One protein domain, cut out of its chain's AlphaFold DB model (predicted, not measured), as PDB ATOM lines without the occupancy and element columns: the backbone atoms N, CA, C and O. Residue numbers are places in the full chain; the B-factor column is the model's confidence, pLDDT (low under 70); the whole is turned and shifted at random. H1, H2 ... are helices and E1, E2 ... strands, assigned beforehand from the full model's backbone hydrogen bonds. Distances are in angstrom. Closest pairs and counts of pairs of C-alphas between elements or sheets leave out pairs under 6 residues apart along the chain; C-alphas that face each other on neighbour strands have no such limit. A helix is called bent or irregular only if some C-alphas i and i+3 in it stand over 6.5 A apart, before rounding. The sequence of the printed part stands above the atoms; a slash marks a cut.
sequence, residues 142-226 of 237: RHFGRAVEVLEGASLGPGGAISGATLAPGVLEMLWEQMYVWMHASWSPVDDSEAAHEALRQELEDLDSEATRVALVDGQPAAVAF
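Overview. This is residues 142 to 226 of the 237 residues of a protein of Cutibacterium acnes JCM 18909 (UniProt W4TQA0). A two-stranded hairpin, E1 and E2, sits between a helix, H1, packed on one side of it and a wide V of two helices, H2 and H3, on the other, with H2 beside E2. H2 and H3 come close near the start of H2, their other ends are joined by the link of residues 185 to 193, and residues 183 to 188 stick out there. The printed part has 85 residues, with three named helices and two named strands that follow each other along the chain as H1, H2, H3, E1, E2; the sheet, E1 - E2, is antiparallel and the class is mixed, helices and strands. It is compact, with a radius of gyration of the C-alphas of 13.7 A and spans of 39 by 28 by 27 A.

Along the chain. Find C-alpha 142 at (21.945, 33.229, -19.904); from there H1 runs through residues 142 to 154, 19.1 A from first to last C-alpha. H2, residues 171 to 184, begins at C-alpha 171 at (24.309, 9.700, -32.559) and is 20.0 A long. H3, residues 194 to 206, is 20.5 A long and irregular, but only just: C-alphas 203 and 206 are 6.6 A apart. Next come E1, residues 213 to 217, 13.6 A long, and E2, residues 220 to 225, 15.0 A long, ending at C-alpha 225 at (20.556, 20.410, -25.197).

Arrangement. Look first at the hairpin of E1 and E2, antiparallel at 151 degrees between their directions: N 215 and O 223 are 2.8 A apart and N 225 and O 213 are 2.9 A apart, both within hydrogen-bond range. Outside the named strands, residues 162 to 163 pair with residues 213 to 214 of E1, antiparallel. The closest C-alphas of H1 and E1 are those of Leu 151 and Ala 215, 5.5 A apart. H1 touches no helix. The closest C-alphas of H2 and E2 are those of Leu 175 and Val 224, 7.8 A apart, while H2 and E1 are apart. H2 touches H3 with residues 173 to 177 alone, opposite ways at a steep tilt of 66 degrees; their closest C-alphas are those of Glu 173 and Arg 201, 6.3 A apart. In H2 every O i to N i+4 pair is within hydrogen-bond range, against 8 of 9 in H1 and 6 of 9 in H3.

Size, cuts and confidence. The two C-alphas farthest apart are those of Pro 158 and Ser 193, at 38.8 A. The printed part has no cut. H1 to H2 is a long link of 16 residues, and E1 to E2 is a tight one. The mean pLDDT of the printed part is 86.5; look for values under 70 at residues 156 to 159.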
ATOM      1  N   ARG A 142      21.845  33.496 -21.353       72.38
ATOM      2  CA  ARG A 142      21.945  33.229 -19.904       72.38
ATOM      3  C   ARG A 142      21.122  32.019 -19.434       72.38
ATOM      4  O   ARG A 142      21.521  31.344 -18.496       72.38
ATOM      5  N   HIS A 143      19.980  31.743 -20.060       72.25
ATOM      6  CA  HIS A 143      19.140  30.592 -19.729       72.25
ATOM      7  C   HIS A 143      19.726  29.301 -20.310       72.25
ATOM      8  O   HIS A 143      19.577  28.251 -19.696       72.25
ATOM      9  N   PHE A 144      20.451  29.390 -21.432       73.81
ATOM     10  CA  PHE A 144      21.194  28.255 -21.972       73.81
ATOM     11  C   PHE A 144      22.320  27.807 -21.029       73.81
ATOM     12  O   PHE A 144      22.441  26.619 -20.763       73.81
ATOM     13  N   GLY A 145      23.071  28.742 -20.429       76.56
ATOM     14  CA  GLY A 145      24.085  28.405 -19.414       76.56
ATOM     15  C   GLY A 145      23.514  27.580 -18.254       76.56
ATOM     16  O   GLY A 145      24.069  26.548 -17.896       76.56
ATOM     17  N   ARG A 146      22.329  27.954 -17.758       79.81
ATOM     18  CA  ARG A 146      21.620  27.186 -16.725       79.81
ATOM     19  C   ARG A 146      21.196  25.790 -17.196       79.81
ATOM     20  O   ARG A 146      21.207  24.858 -16.402       79.81
ATOM     21  N   ALA A 147      20.799  25.633 -18.460       78.19
ATOM     22  CA  ALA A 147      20.474  24.317 -19.010       78.19
ATOM     23  C   ALA A 147      21.712  23.404 -19.036       78.19
ATOM     24  O   ALA A 147      21.609  22.234 -18.678       78.19
ATOM     25  N   VAL A 148      22.882  23.953 -19.380       77.25
ATOM     26  CA  VAL A 148      24.157  23.223 -19.333       77.25
ATOM     27  C   VAL A 148      24.511  22.816 -17.902       77.25
ATOM     28  O   VAL A 148      24.793  21.647 -17.675       77.25
ATOM     29  N   GLU A 149      24.407  23.722 -16.926       82.06
ATOM     30  CA  GLU A 149      24.649  23.401 -15.505       82.06
ATOM     31  C   GLU A 149      23.745  22.259 -15.005       82.06
ATOM     32  O   GLU A 149      24.190  21.362 -14.287       82.06
ATOM     33  N   VAL A 150      22.468  22.256 -15.409       83.00
ATOM     34  CA  VAL A 150      21.522  21.178 -15.077       83.00
ATOM     35  C   VAL A 150      21.936  19.852 -15.723       83.00
ATOM     36  O   VAL A 150      21.867  18.813 -15.068       83.00
ATOM     37  N   LEU A 151      22.387  19.873 -16.981       81.88
ATOM     38  CA  LEU A 151      22.876  18.682 -17.684       81.88
ATOM     39  C   LEU A 151      24.155  18.118 -17.056       81.88
ATOM     40  O   LEU A 151      24.290  16.904 -16.902       81.88
ATOM     41  N   GLU A 152      25.085  18.986 -16.665       80.69
ATOM     42  CA  GLU A 152      26.308  18.587 -15.968       80.69
ATOM     43  C   GLU A 152      25.978  17.903 -14.638       80.69
ATOM     44  O   GLU A 152      26.508  16.828 -14.363       80.69
ATOM     45  N   GLY A 153      25.045  18.460 -13.860       78.56
ATOM     46  CA  GLY A 153      24.584  17.858 -12.605       78.56
ATOM     47  C   GLY A 153      23.845  16.524 -12.773       78.56
ATOM     48  O   GLY A 153      23.813  15.728 -11.838       78.56
ATOM     49  N   ALA A 154      23.266  16.266 -13.949       76.75
ATOM     50  CA  ALA A 154      22.608  15.002 -14.284       76.75
ATOM     51  C   ALA A 154      23.575  13.925 -14.814       76.75
ATOM     52  O   ALA A 154      23.190  12.761 -14.918       76.75
ATOM     53  N   SER A 155      24.811  14.294 -15.159       76.69
ATOM     54  CA  SER A 155      25.797  13.361 -15.711       76.69
ATOM     55  C   SER A 155      26.398  12.486 -14.608       76.69
ATOM     56  O   SER A 155      26.908  12.987 -13.607       76.69
ATOM     57  N   LEU A 156      26.377  11.167 -14.802       66.25
ATOM     58  CA  LEU A 156      26.943  10.184 -13.878       66.25
ATOM     59  C   LEU A 156      28.153   9.518 -14.545       66.25
ATOM     60  O   LEU A 156      28.033   8.510 -15.240       66.25
ATOM     61  N   GLY A 157      29.324  10.134 -14.365       63.47
ATOM     62  CA  GLY A 157      30.604   9.675 -14.908       63.47
ATOM     63  C   GLY A 157      31.669  10.784 -14.933       63.47
ATOM     64  O   GLY A 157      31.340  11.963 -14.774       63.47
ATOM     65  N   PRO A 158      32.960  10.446 -15.104       56.22
ATOM     66  CA  PRO A 158      34.012  11.447 -15.261       56.22
ATOM     67  C   PRO A 158      33.827  12.214 -16.581       56.22
ATOM     68  O   PRO A 158      33.770  11.599 -17.641       56.22
ATOM     69  N   GLY A 159      33.756  13.549 -16.520       61.66
ATOM     70  CA  GLY A 159      33.721  14.417 -17.710       61.66
ATOM     71  C   GLY A 159      32.504  15.340 -17.853       61.66
ATOM     72  O   GLY A 159      32.562  16.240 -18.685       61.66
ATOM     73  N   GLY A 160      31.455  15.188 -17.033       78.75
ATOM     74  CA  GLY A 160      30.273  16.065 -17.082       78.75
ATOM     75  C   GLY A 160      29.504  15.978 -18.410       78.75
ATOM     76  O   GLY A 160      29.515  14.938 -19.069       78.75
ATOM     77  N   ALA A 161      28.836  17.069 -18.801       85.06
ATOM     78  CA  ALA A 161      28.187  17.168 -20.105       85.06
ATOM     79  C   ALA A 161      29.235  17.392 -21.213       85.06
ATOM     80  O   ALA A 161      30.008  18.349 -21.167       85.06
ATOM     81  N   ILE A 162      29.242  16.530 -22.229       90.75
ATOM     82  CA  ILE A 162      30.222  16.555 -23.323       90.75
ATOM     83  C   ILE A 162      29.714  17.337 -24.539       90.75
ATOM     84  O   ILE A 162      28.508  17.524 -24.720       90.75
ATOM     85  N   SER A 163      30.640  17.793 -25.388       92.69
ATOM     86  CA  SER A 163      30.303  18.394 -26.686       92.69
ATOM     87  C   SER A 163      29.702  17.343 -27.621       92.69
ATOM     88  O   SER A 163      30.240  16.236 -27.734       92.69
ATOM     89  N   GLY A 164      28.621  17.693 -28.322       92.94
ATOM     90  CA  GLY A 164      27.999  16.826 -29.324       92.94
ATOM     91  C   GLY A 164      28.973  16.402 -30.429       92.94
ATOM     92  O   GLY A 164      28.906  15.268 -30.891       92.94
ATOM     93  N   ALA A 165      29.940  17.258 -30.774       94.44
ATOM     94  CA  ALA A 165      30.981  16.981 -31.768       94.44
ATOM     95  C   ALA A 165      31.914  15.808 -31.402       94.44
ATOM     96  O   ALA A 165      32.618  15.282 -32.262       94.44
ATOM     97  N   THR A 166      31.934  15.384 -30.133       93.56
ATOM     98  CA  THR A 166      32.755  14.249 -29.667       93.56
ATOM     99  C   THR A 166      32.058  12.894 -29.797       93.56
ATOM    100  O   THR A 166      32.683  11.857 -29.572       93.56
ATOM    101  N   LEU A 167      30.768  12.886 -30.145       91.94
ATOM    102  CA  LEU A 167      29.994  11.663 -30.320       91.94
ATOM    103  C   LEU A 167      30.312  10.984 -31.655       91.94
ATOM    104  O   LEU A 167      30.767  11.606 -32.613       91.94
ATOM    105  N   ALA A 168      30.045   9.677 -31.720       92.75
ATOM    106  CA  ALA A 168      30.147   8.938 -32.970       92.75
ATOM    107  C   ALA A 168      29.158   9.495 -34.022       92.75
ATOM    108  O   ALA A 168      28.073   9.959 -33.650       92.75
ATOM    109  N   PRO A 169      29.486   9.415 -35.327       90.62
ATOM    110  CA  PRO A 169      28.569   9.821 -36.391       90.62
ATOM    111  C   PRO A 169      27.202   9.131 -36.260       90.62
ATOM    112  O   PRO A 169      27.148   7.935 -35.968       90.62
ATOM    113  N   GLY A 170      26.105   9.860 -36.474       90.44
ATOM    114  CA  GLY A 170      24.741   9.326 -36.383       90.44
ATOM    115  C   GLY A 170      24.095   9.413 -34.994       90.44
ATOM    116  O   GLY A 170      22.881   9.239 -34.874       90.44
ATOM    117  N   VAL A 171      24.865   9.664 -33.925       93.06
ATOM    118  CA  VAL A 171      24.309   9.700 -32.559       93.06
ATOM    119  C   VAL A 171      23.435  10.936 -32.343       93.06
ATOM    120  O   VAL A 171      22.384  10.822 -31.716       93.06
ATOM    121  N   LEU A 172      23.825  12.107 -32.855       93.69
ATOM    122  CA  LEU A 172      23.031  13.332 -32.701       93.69
ATOM    123  C   LEU A 172      21.712  13.242 -33.474       93.69
ATOM    124  O   LEU A 172      20.679  13.661 -32.959       93.69
ATOM    125  N   GLU A 173      21.741  12.626 -34.653       92.94
ATOM    126  CA  GLU A 173      20.582  12.328 -35.487       92.94
ATOM    127  C   GLU A 173      19.593  11.428 -34.753       92.94
ATOM    128  O   GLU A 173      18.415  11.760 -34.631       92.94
ATOM    129  N   MET A 174      20.092  10.333 -34.180       92.31
ATOM    130  CA  MET A 174      19.284   9.419 -33.381       92.31
ATOM    131  C   MET A 174      18.670  10.115 -32.154       92.31
ATOM    132  O   MET A 174      17.492   9.914 -31.862       92.31
ATOM    133  N   LEU A 175      19.444  10.925 -31.421       93.62
ATOM    134  CA  LEU A 175      18.945  11.638 -30.238       93.62
ATOM    135  C   LEU A 175      17.888  12.685 -30.602       93.62
ATOM    136  O   LEU A 175      16.894  12.820 -29.885       93.62
ATOM    137  N   TRP A 176      18.093  13.412 -31.704       93.31
ATOM    138  CA  TRP A 176      17.135  14.391 -32.210       93.31
ATOM    139  C   TRP A 176      15.814  13.720 -32.547       93.31
ATOM    140  O   TRP A 176      14.768  14.127 -32.046       93.31
ATOM    141  N   GLU A 177      15.875  12.640 -33.321       92.19
ATOM    142  CA  GLU A 177      14.705  11.881 -33.735       92.19
ATOM    143  C   GLU A 177      13.940  11.311 -32.535       92.19
ATOM    144  O   GLU A 177      12.731  11.514 -32.426       92.19
ATOM    145  N   GLN A 178      14.629  10.671 -31.583       91.75
ATOM    146  CA  GLN A 178      13.999  10.133 -30.374       91.75
ATOM    147  C   GLN A 178      13.298  11.223 -29.560       91.75
ATOM    148  O   GLN A 178      12.148  11.046 -29.148       91.75
ATOM    149  N   MET A 179      13.969  12.358 -29.347       91.50
ATOM    150  CA  MET A 179      13.390  13.496 -28.640       91.50
ATOM    151  C   MET A 179      12.168  14.040 -29.390       91.50
ATOM    152  O   MET A 179      11.138  14.296 -28.767       91.50
ATOM    153  N   TYR A 180      12.264  14.202 -30.711       90.69
ATOM    154  CA  TYR A 180      11.192  14.742 -31.541       90.69
ATOM    155  C   TYR A 180       9.964  13.831 -31.507       90.69
ATOM    156  O   TYR A 180       8.864  14.296 -31.206       90.69
ATOM    157  N   VAL A 181      10.146  12.525 -31.729       91.44
ATOM    158  CA  VAL A 181       9.074  11.521 -31.665       91.44
ATOM    159  C   VAL A 181       8.419  11.520 -30.285       91.44
ATOM    160  O   VAL A 181       7.193  11.600 -30.191       91.44
ATOM    161  N   TRP A 182       9.216  11.489 -29.214       91.31
ATOM    162  CA  TRP A 182       8.708  11.505 -27.841       91.31
ATOM    163  C   TRP A 182       7.889  12.764 -27.539       91.31
ATOM    164  O   TRP A 182       6.767  12.664 -27.039       91.31
ATOM    165  N   MET A 183       8.413  13.940 -27.888       88.12
ATOM    166  CA  MET A 183       7.767  15.229 -27.627       88.12
ATOM    167  C   MET A 183       6.418  15.351 -28.337       88.12
ATOM    168  O   MET A 183       5.496  15.959 -27.799       88.12
ATOM    169  N   HIS A 184       6.298  14.767 -29.529       89.31
ATOM    170  CA  HIS A 184       5.128  14.894 -30.389       89.31
ATOM    171  C   HIS A 184       4.104  13.759 -30.224       89.31
ATOM    172  O   HIS A 184       2.969  13.893 -30.688       89.31
ATOM    173  N   ALA A 185       4.460  12.667 -29.536       90.12
ATOM    174  CA  ALA A 185       3.684  11.426 -29.480       90.12
ATOM    175  C   ALA A 185       2.211  11.600 -29.068       90.12
ATOM    176  O   ALA A 185       1.338  10.925 -29.608       90.12
ATOM    177  N   SER A 186       1.910  12.494 -28.123       86.88
ATOM    178  CA  SER A 186       0.548  12.654 -27.592       86.88
ATOM    179  C   SER A 186      -0.331  13.616 -28.392       86.88
ATOM    180  O   SER A 186      -1.556  13.521 -28.317       86.88
ATOM    181  N   TRP A 187       0.261  14.541 -29.153       85.06
ATOM    182  CA  TRP A 187      -0.480  15.653 -29.757       85.06
ATOM    183  C   TRP A 187      -0.317  15.746 -31.275       85.06
ATOM    184  O   TRP A 187      -1.288  16.063 -31.960       85.06
ATOM    185  N   SER A 188       0.835  15.390 -31.842       86.62
ATOM    186  CA  SER A 188       1.061  15.343 -33.292       86.62
ATOM    187  C   SER A 188       2.042  14.236 -33.673       86.62
ATOM    188  O   SER A 188       3.165  14.546 -34.045       86.62
ATOM    189  N   PRO A 189       1.636  12.953 -33.610       89.69
ATOM    190  CA  PRO A 189       2.534  11.835 -33.884       89.69
ATOM    191  C   PRO A 189       3.331  12.017 -35.180       89.69
ATOM    192  O   PRO A 189       2.787  12.480 -36.192       89.69
ATOM    193  N   VAL A 190       4.617  11.678 -35.109       90.44
ATOM    194  CA  VAL A 190       5.518  11.636 -36.263       90.44
ATOM    195  C   VAL A 190       5.106  10.468 -37.157       90.44
ATOM    196  O   VAL A 190       4.785   9.388 -36.663       90.44
ATOM    197  N   ASP A 191       5.059  10.717 -38.458       90.38
ATOM    198  CA  ASP A 191       4.823   9.695 -39.473       90.38
ATOM    199  C   ASP A 191       6.022   8.738 -39.574       90.38
ATOM    200  O   ASP A 191       7.163   9.172 -39.452       90.38
ATOM    201  N   ASP A 192       5.778   7.449 -39.801       89.31
ATOM    202  CA  ASP A 192       6.817   6.407 -39.839       89.31
ATOM    203  C   ASP A 192       7.475   6.240 -41.222       89.31
ATOM    204  O   ASP A 192       8.270   5.325 -41.441       89.31
ATOM    205  N   SER A 193       7.149   7.111 -42.185       90.00
ATOM    206  CA  SER A 193       7.738   7.053 -43.522       90.00
ATOM    207  C   SER A 193       9.188   7.533 -43.551       90.00
ATOM    208  O   SER A 193       9.566   8.497 -42.887       90.00
ATOM    209  N   GLU A 194       9.997   6.940 -44.436       90.62
ATOM    210  CA  GLU A 194      11.385   7.369 -44.681       90.62
ATOM    211  C   GLU A 194      11.498   8.873 -44.975       90.62
ATOM    212  O   GLU A 194      12.462   9.516 -44.568       90.62
ATOM    213  N   ALA A 195      10.490   9.456 -45.632       88.69
ATOM    214  CA  ALA A 195      10.440  10.885 -45.923       88.69
ATOM    215  C   ALA A 195      10.328  11.750 -44.654       88.69
ATOM    216  O   ALA A 195      10.915  12.829 -44.608       88.69
ATOM    217  N   ALA A 196       9.598  11.295 -43.632       87.38
ATOM    218  CA  ALA A 196       9.509  11.985 -42.347       87.38
ATOM    219  C   ALA A 196      10.842  11.925 -41.592       87.38
ATOM    220  O   ALA A 196      11.327  12.956 -41.127       87.38
ATOM    221  N   HIS A 197      11.476  10.751 -41.553       88.75
ATOM    222  CA  HIS A 197      12.794  10.577 -40.938       88.75
ATOM    223  C   HIS A 197      13.889  11.389 -41.655       88.75
ATOM    224  O   HIS A 197      14.749  11.986 -41.011       88.75
ATOM    225  N   GLU A 198      13.846  11.466 -42.986       90.31
ATOM    226  CA  GLU A 198      14.759  12.306 -43.769       90.31
ATOM    227  C   GLU A 198      14.518  13.803 -43.534       90.31
ATOM    228  O   GLU A 198      15.474  14.552 -43.353       90.31
ATOM    229  N   ALA A 199      13.258  14.244 -43.456       87.81
ATOM    230  CA  ALA A 199      12.943  15.632 -43.130       87.81
ATOM    231  C   ALA A 199      13.481  16.033 -41.743       87.81
ATOM    232  O   ALA A 199      14.072  17.101 -41.609       87.81
ATOM    233  N   LEU A 200      13.354  15.158 -40.736       88.44
ATOM    234  CA  LEU A 200      13.929  15.382 -39.404       88.44
ATOM    235  C   LEU A 200      15.460  15.446 -39.426       88.44
ATOM    236  O   LEU A 200      16.053  16.224 -38.683       88.44
ATOM    237  N   ARG A 201      16.117  14.658 -40.281       88.69
ATOM    238  CA  ARG A 201      17.577  14.710 -40.445       88.69
ATOM    239  C   ARG A 201      18.032  16.031 -41.065       88.69
ATOM    240  O   ARG A 201      19.033  16.585 -40.626       88.69
ATOM    241  N   GLN A 202      17.295  16.555 -42.043       87.81
ATOM    242  CA  GLN A 202      17.613  17.833 -42.696       87.81
ATOM    243  C   GLN A 202      17.525  19.034 -41.745       87.81
ATOM    244  O   GLN A 202      18.214  20.033 -41.949       87.81
ATOM    245  N   GLU A 203      16.725  18.944 -40.680       85.69
ATOM    246  CA  GLU A 203      16.682  19.962 -39.622       85.69
ATOM    247  C   GLU A 203      18.028  20.102 -38.886       85.69
ATOM    248  O   GLU A 203      18.349  21.178 -38.384       85.69
ATOM    249  N   LEU A 204      18.854  19.050 -38.872       89.12
ATOM    250  CA  LEU A 204      20.170  19.052 -38.228       89.12
ATOM    251  C   LEU A 204      21.273  19.709 -39.059       89.12
ATOM    252  O   LEU A 204      22.380  19.879 -38.555       89.12
ATOM    253  N   GLU A 205      20.997  20.121 -40.297       88.62
ATOM    254  CA  GLU A 205      21.969  20.846 -41.130       88.62
ATOM    255  C   GLU A 205      22.423  22.167 -40.488       88.62
ATOM    256  O   GLU A 205      23.563  22.586 -40.676       88.62
ATOM    257  N   ASP A 206      21.550  22.797 -39.698       87.88
ATOM    258  CA  ASP A 206      21.842  24.031 -38.964       87.88
ATOM    259  C   ASP A 206      22.356  23.761 -37.528       87.88
ATOM    260  O   ASP A 206      22.509  24.697 -36.739       87.88
ATOM    261  N   LEU A 207      22.611  22.502 -37.145       91.19
ATOM    262  CA  LEU A 207      23.048  22.150 -35.791       91.19
ATOM    263  C   LEU A 207      24.494  22.598 -35.523       91.19
ATOM    264  O   LEU A 207      25.441  22.181 -36.192       91.19
ATOM    265  N   ASP A 208      24.688  23.352 -34.443       92.19
ATOM    266  CA  ASP A 208      26.002  23.586 -33.849       92.19
ATOM    267  C   ASP A 208      26.356  22.412 -32.923       92.19
ATOM    268  O   ASP A 208      26.022  22.385 -31.731       92.19
ATOM    269  N   SER A 209      27.016  21.400 -33.488       93.00
ATOM    270  CA  SER A 209      27.457  20.215 -32.740       93.00
ATOM    271  C   SER A 209      28.466  20.548 -31.633       93.00
ATOM    272  O   SER A 209      28.482  19.867 -30.606       93.00
ATOM    273  N   GLU A 210      29.250  21.619 -31.791       92.56
ATOM    274  CA  GLU A 210      30.247  22.066 -30.813       92.56
ATOM    275  C   GLU A 210      29.629  22.827 -29.639       92.56
ATOM    276  O   GLU A 210      30.159  22.793 -28.524       92.56
ATOM    277  N   ALA A 211      28.505  23.513 -29.849       88.56
ATOM    278  CA  ALA A 211      27.738  24.171 -28.791       88.56
ATOM    279  C   ALA A 211      26.688  23.250 -28.146       88.56
ATOM    280  O   ALA A 211      26.306  23.470 -26.994       88.56
ATOM    281  N   THR A 212      26.260  22.202 -28.850       91.12
ATOM    282  CA  THR A 212      25.360  21.165 -28.330       91.12
ATOM    283  C   THR A 212      26.015  20.410 -27.173       91.12
ATOM    284  O   THR A 212      27.199  20.067 -27.220       91.12
ATOM    285  N   ARG A 213      25.258  20.159 -26.099       91.94
ATOM    286  CA  ARG A 213      25.752  19.473 -24.891       91.94
ATOM    287  C   ARG A 213      24.953  18.215 -24.608       91.94
ATOM    288  O   ARG A 213      23.725  18.251 -24.652       91.94
ATOM    289  N   VAL A 214      25.650  17.129 -24.281       91.75
ATOM    290  CA  VAL A 214      25.055  15.819 -23.988       91.75
ATOM    291  C   VAL A 214      25.528  15.328 -22.627       91.75
ATOM    292  O   VAL A 214      26.726  15.218 -22.381       91.75
ATOM    293  N   ALA A 215      24.581  15.039 -21.742       91.44
ATOM    294  CA  ALA A 215      24.837  14.407 -20.457       91.44
ATOM    295  C   ALA A 215      24.895  12.886 -20.627       91.44
ATOM    296  O   ALA A 215      24.036  12.306 -21.302       91.44
ATOM    297  N   LEU A 216      25.874  12.246 -19.989       88.56
ATOM    298  CA  LEU A 216      26.046  10.794 -20.025       88.56
ATOM    299  C   LEU A 216      25.732  10.162 -18.666       88.56
ATOM    300  O   LEU A 216      26.136  10.680 -17.625       88.56
ATOM    301  N   VAL A 217      25.074   9.006 -18.684       85.12
ATOM    302  CA  VAL A 217      24.902   8.112 -17.529       85.12
ATOM    303  C   VAL A 217      25.417   6.740 -17.943       85.12
ATOM    304  O   VAL A 217      24.981   6.202 -18.959       85.12
ATOM    305  N   ASP A 218      26.402   6.210 -17.213       84.75
ATOM    306  CA  ASP A 218      27.065   4.931 -17.527       84.75
ATOM    307  C   ASP A 218      27.591   4.851 -18.978       84.75
ATOM    308  O   ASP A 218      27.543   3.818 -19.647       84.75
ATOM    309  N   GLY A 219      28.092   5.982 -19.488       82.75
ATOM    310  CA  GLY A 219      28.633   6.104 -20.845       82.75
ATOM    311  C   GLY A 219      27.583   6.176 -21.960       82.75
ATOM    312  O   GLY A 219      27.963   6.214 -23.128       82.75
ATOM    313  N   GLN A 220      26.288   6.214 -21.631       87.19
ATOM    314  CA  GLN A 220      25.193   6.365 -22.592       87.19
ATOM    315  C   GLN A 220      24.575   7.769 -22.516       87.19
ATOM    316  O   GLN A 220      24.448   8.309 -21.414       87.19
ATOM    317  N   PRO A 221      24.162   8.373 -23.647       89.81
ATOM    318  CA  PRO A 221      23.407   9.622 -23.636       89.81
ATOM    319  C   PRO A 221      22.123   9.505 -22.809       89.81
ATOM    320  O   PRO A 221      21.288   8.643 -23.068       89.81
ATOM    321  N   ALA A 222      21.965  10.393 -21.828       87.75
ATOM    322  CA  ALA A 222      20.794  10.440 -20.952       87.75
ATOM    323  C   ALA A 222      19.967  11.720 -21.140       87.75
ATOM    324  O   ALA A 222      18.754  11.709 -20.939       87.75
ATOM    325  N   ALA A 223      20.609  12.825 -21.527       88.25
ATOM    326  CA  ALA A 223      19.940  14.084 -21.834       88.25
ATOM    327  C   ALA A 223      20.777  14.920 -22.811       88.25
ATOM    328  O   ALA A 223      21.996  14.769 -22.888       88.25
ATOM    329  N   VAL A 224      20.125  15.820 -23.546       90.12
ATOM    330  CA  VAL A 224      20.761  16.660 -24.568       90.12
ATOM    331  C   VAL A 224      20.138  18.053 -24.593       90.12
ATOM    332  O   VAL A 224      18.929  18.207 -24.438       90.12
ATOM    333  N   ALA A 225      20.973  19.069 -24.806       89.62
ATOM    334  CA  ALA A 225      20.556  20.410 -25.197       89.62
ATOM    335  C   ALA A 225      21.127  20.727 -26.581       89.62
ATOM    336  O   ALA A 225      22.324  20.997 -26.718       89.62
ATOM    337  N   PHE A 226      20.260  20.683 -27.592       89.12
ATOM    338  CA  PHE A 226      20.599  21.027 -28.970       89.12
ATOM    339  C   PHE A 226      20.739  22.540 -29.139       89.12
ATOM    340  O   PHE A 226      19.930  23.314 -28.620       89.12
TER     341      PHE A 226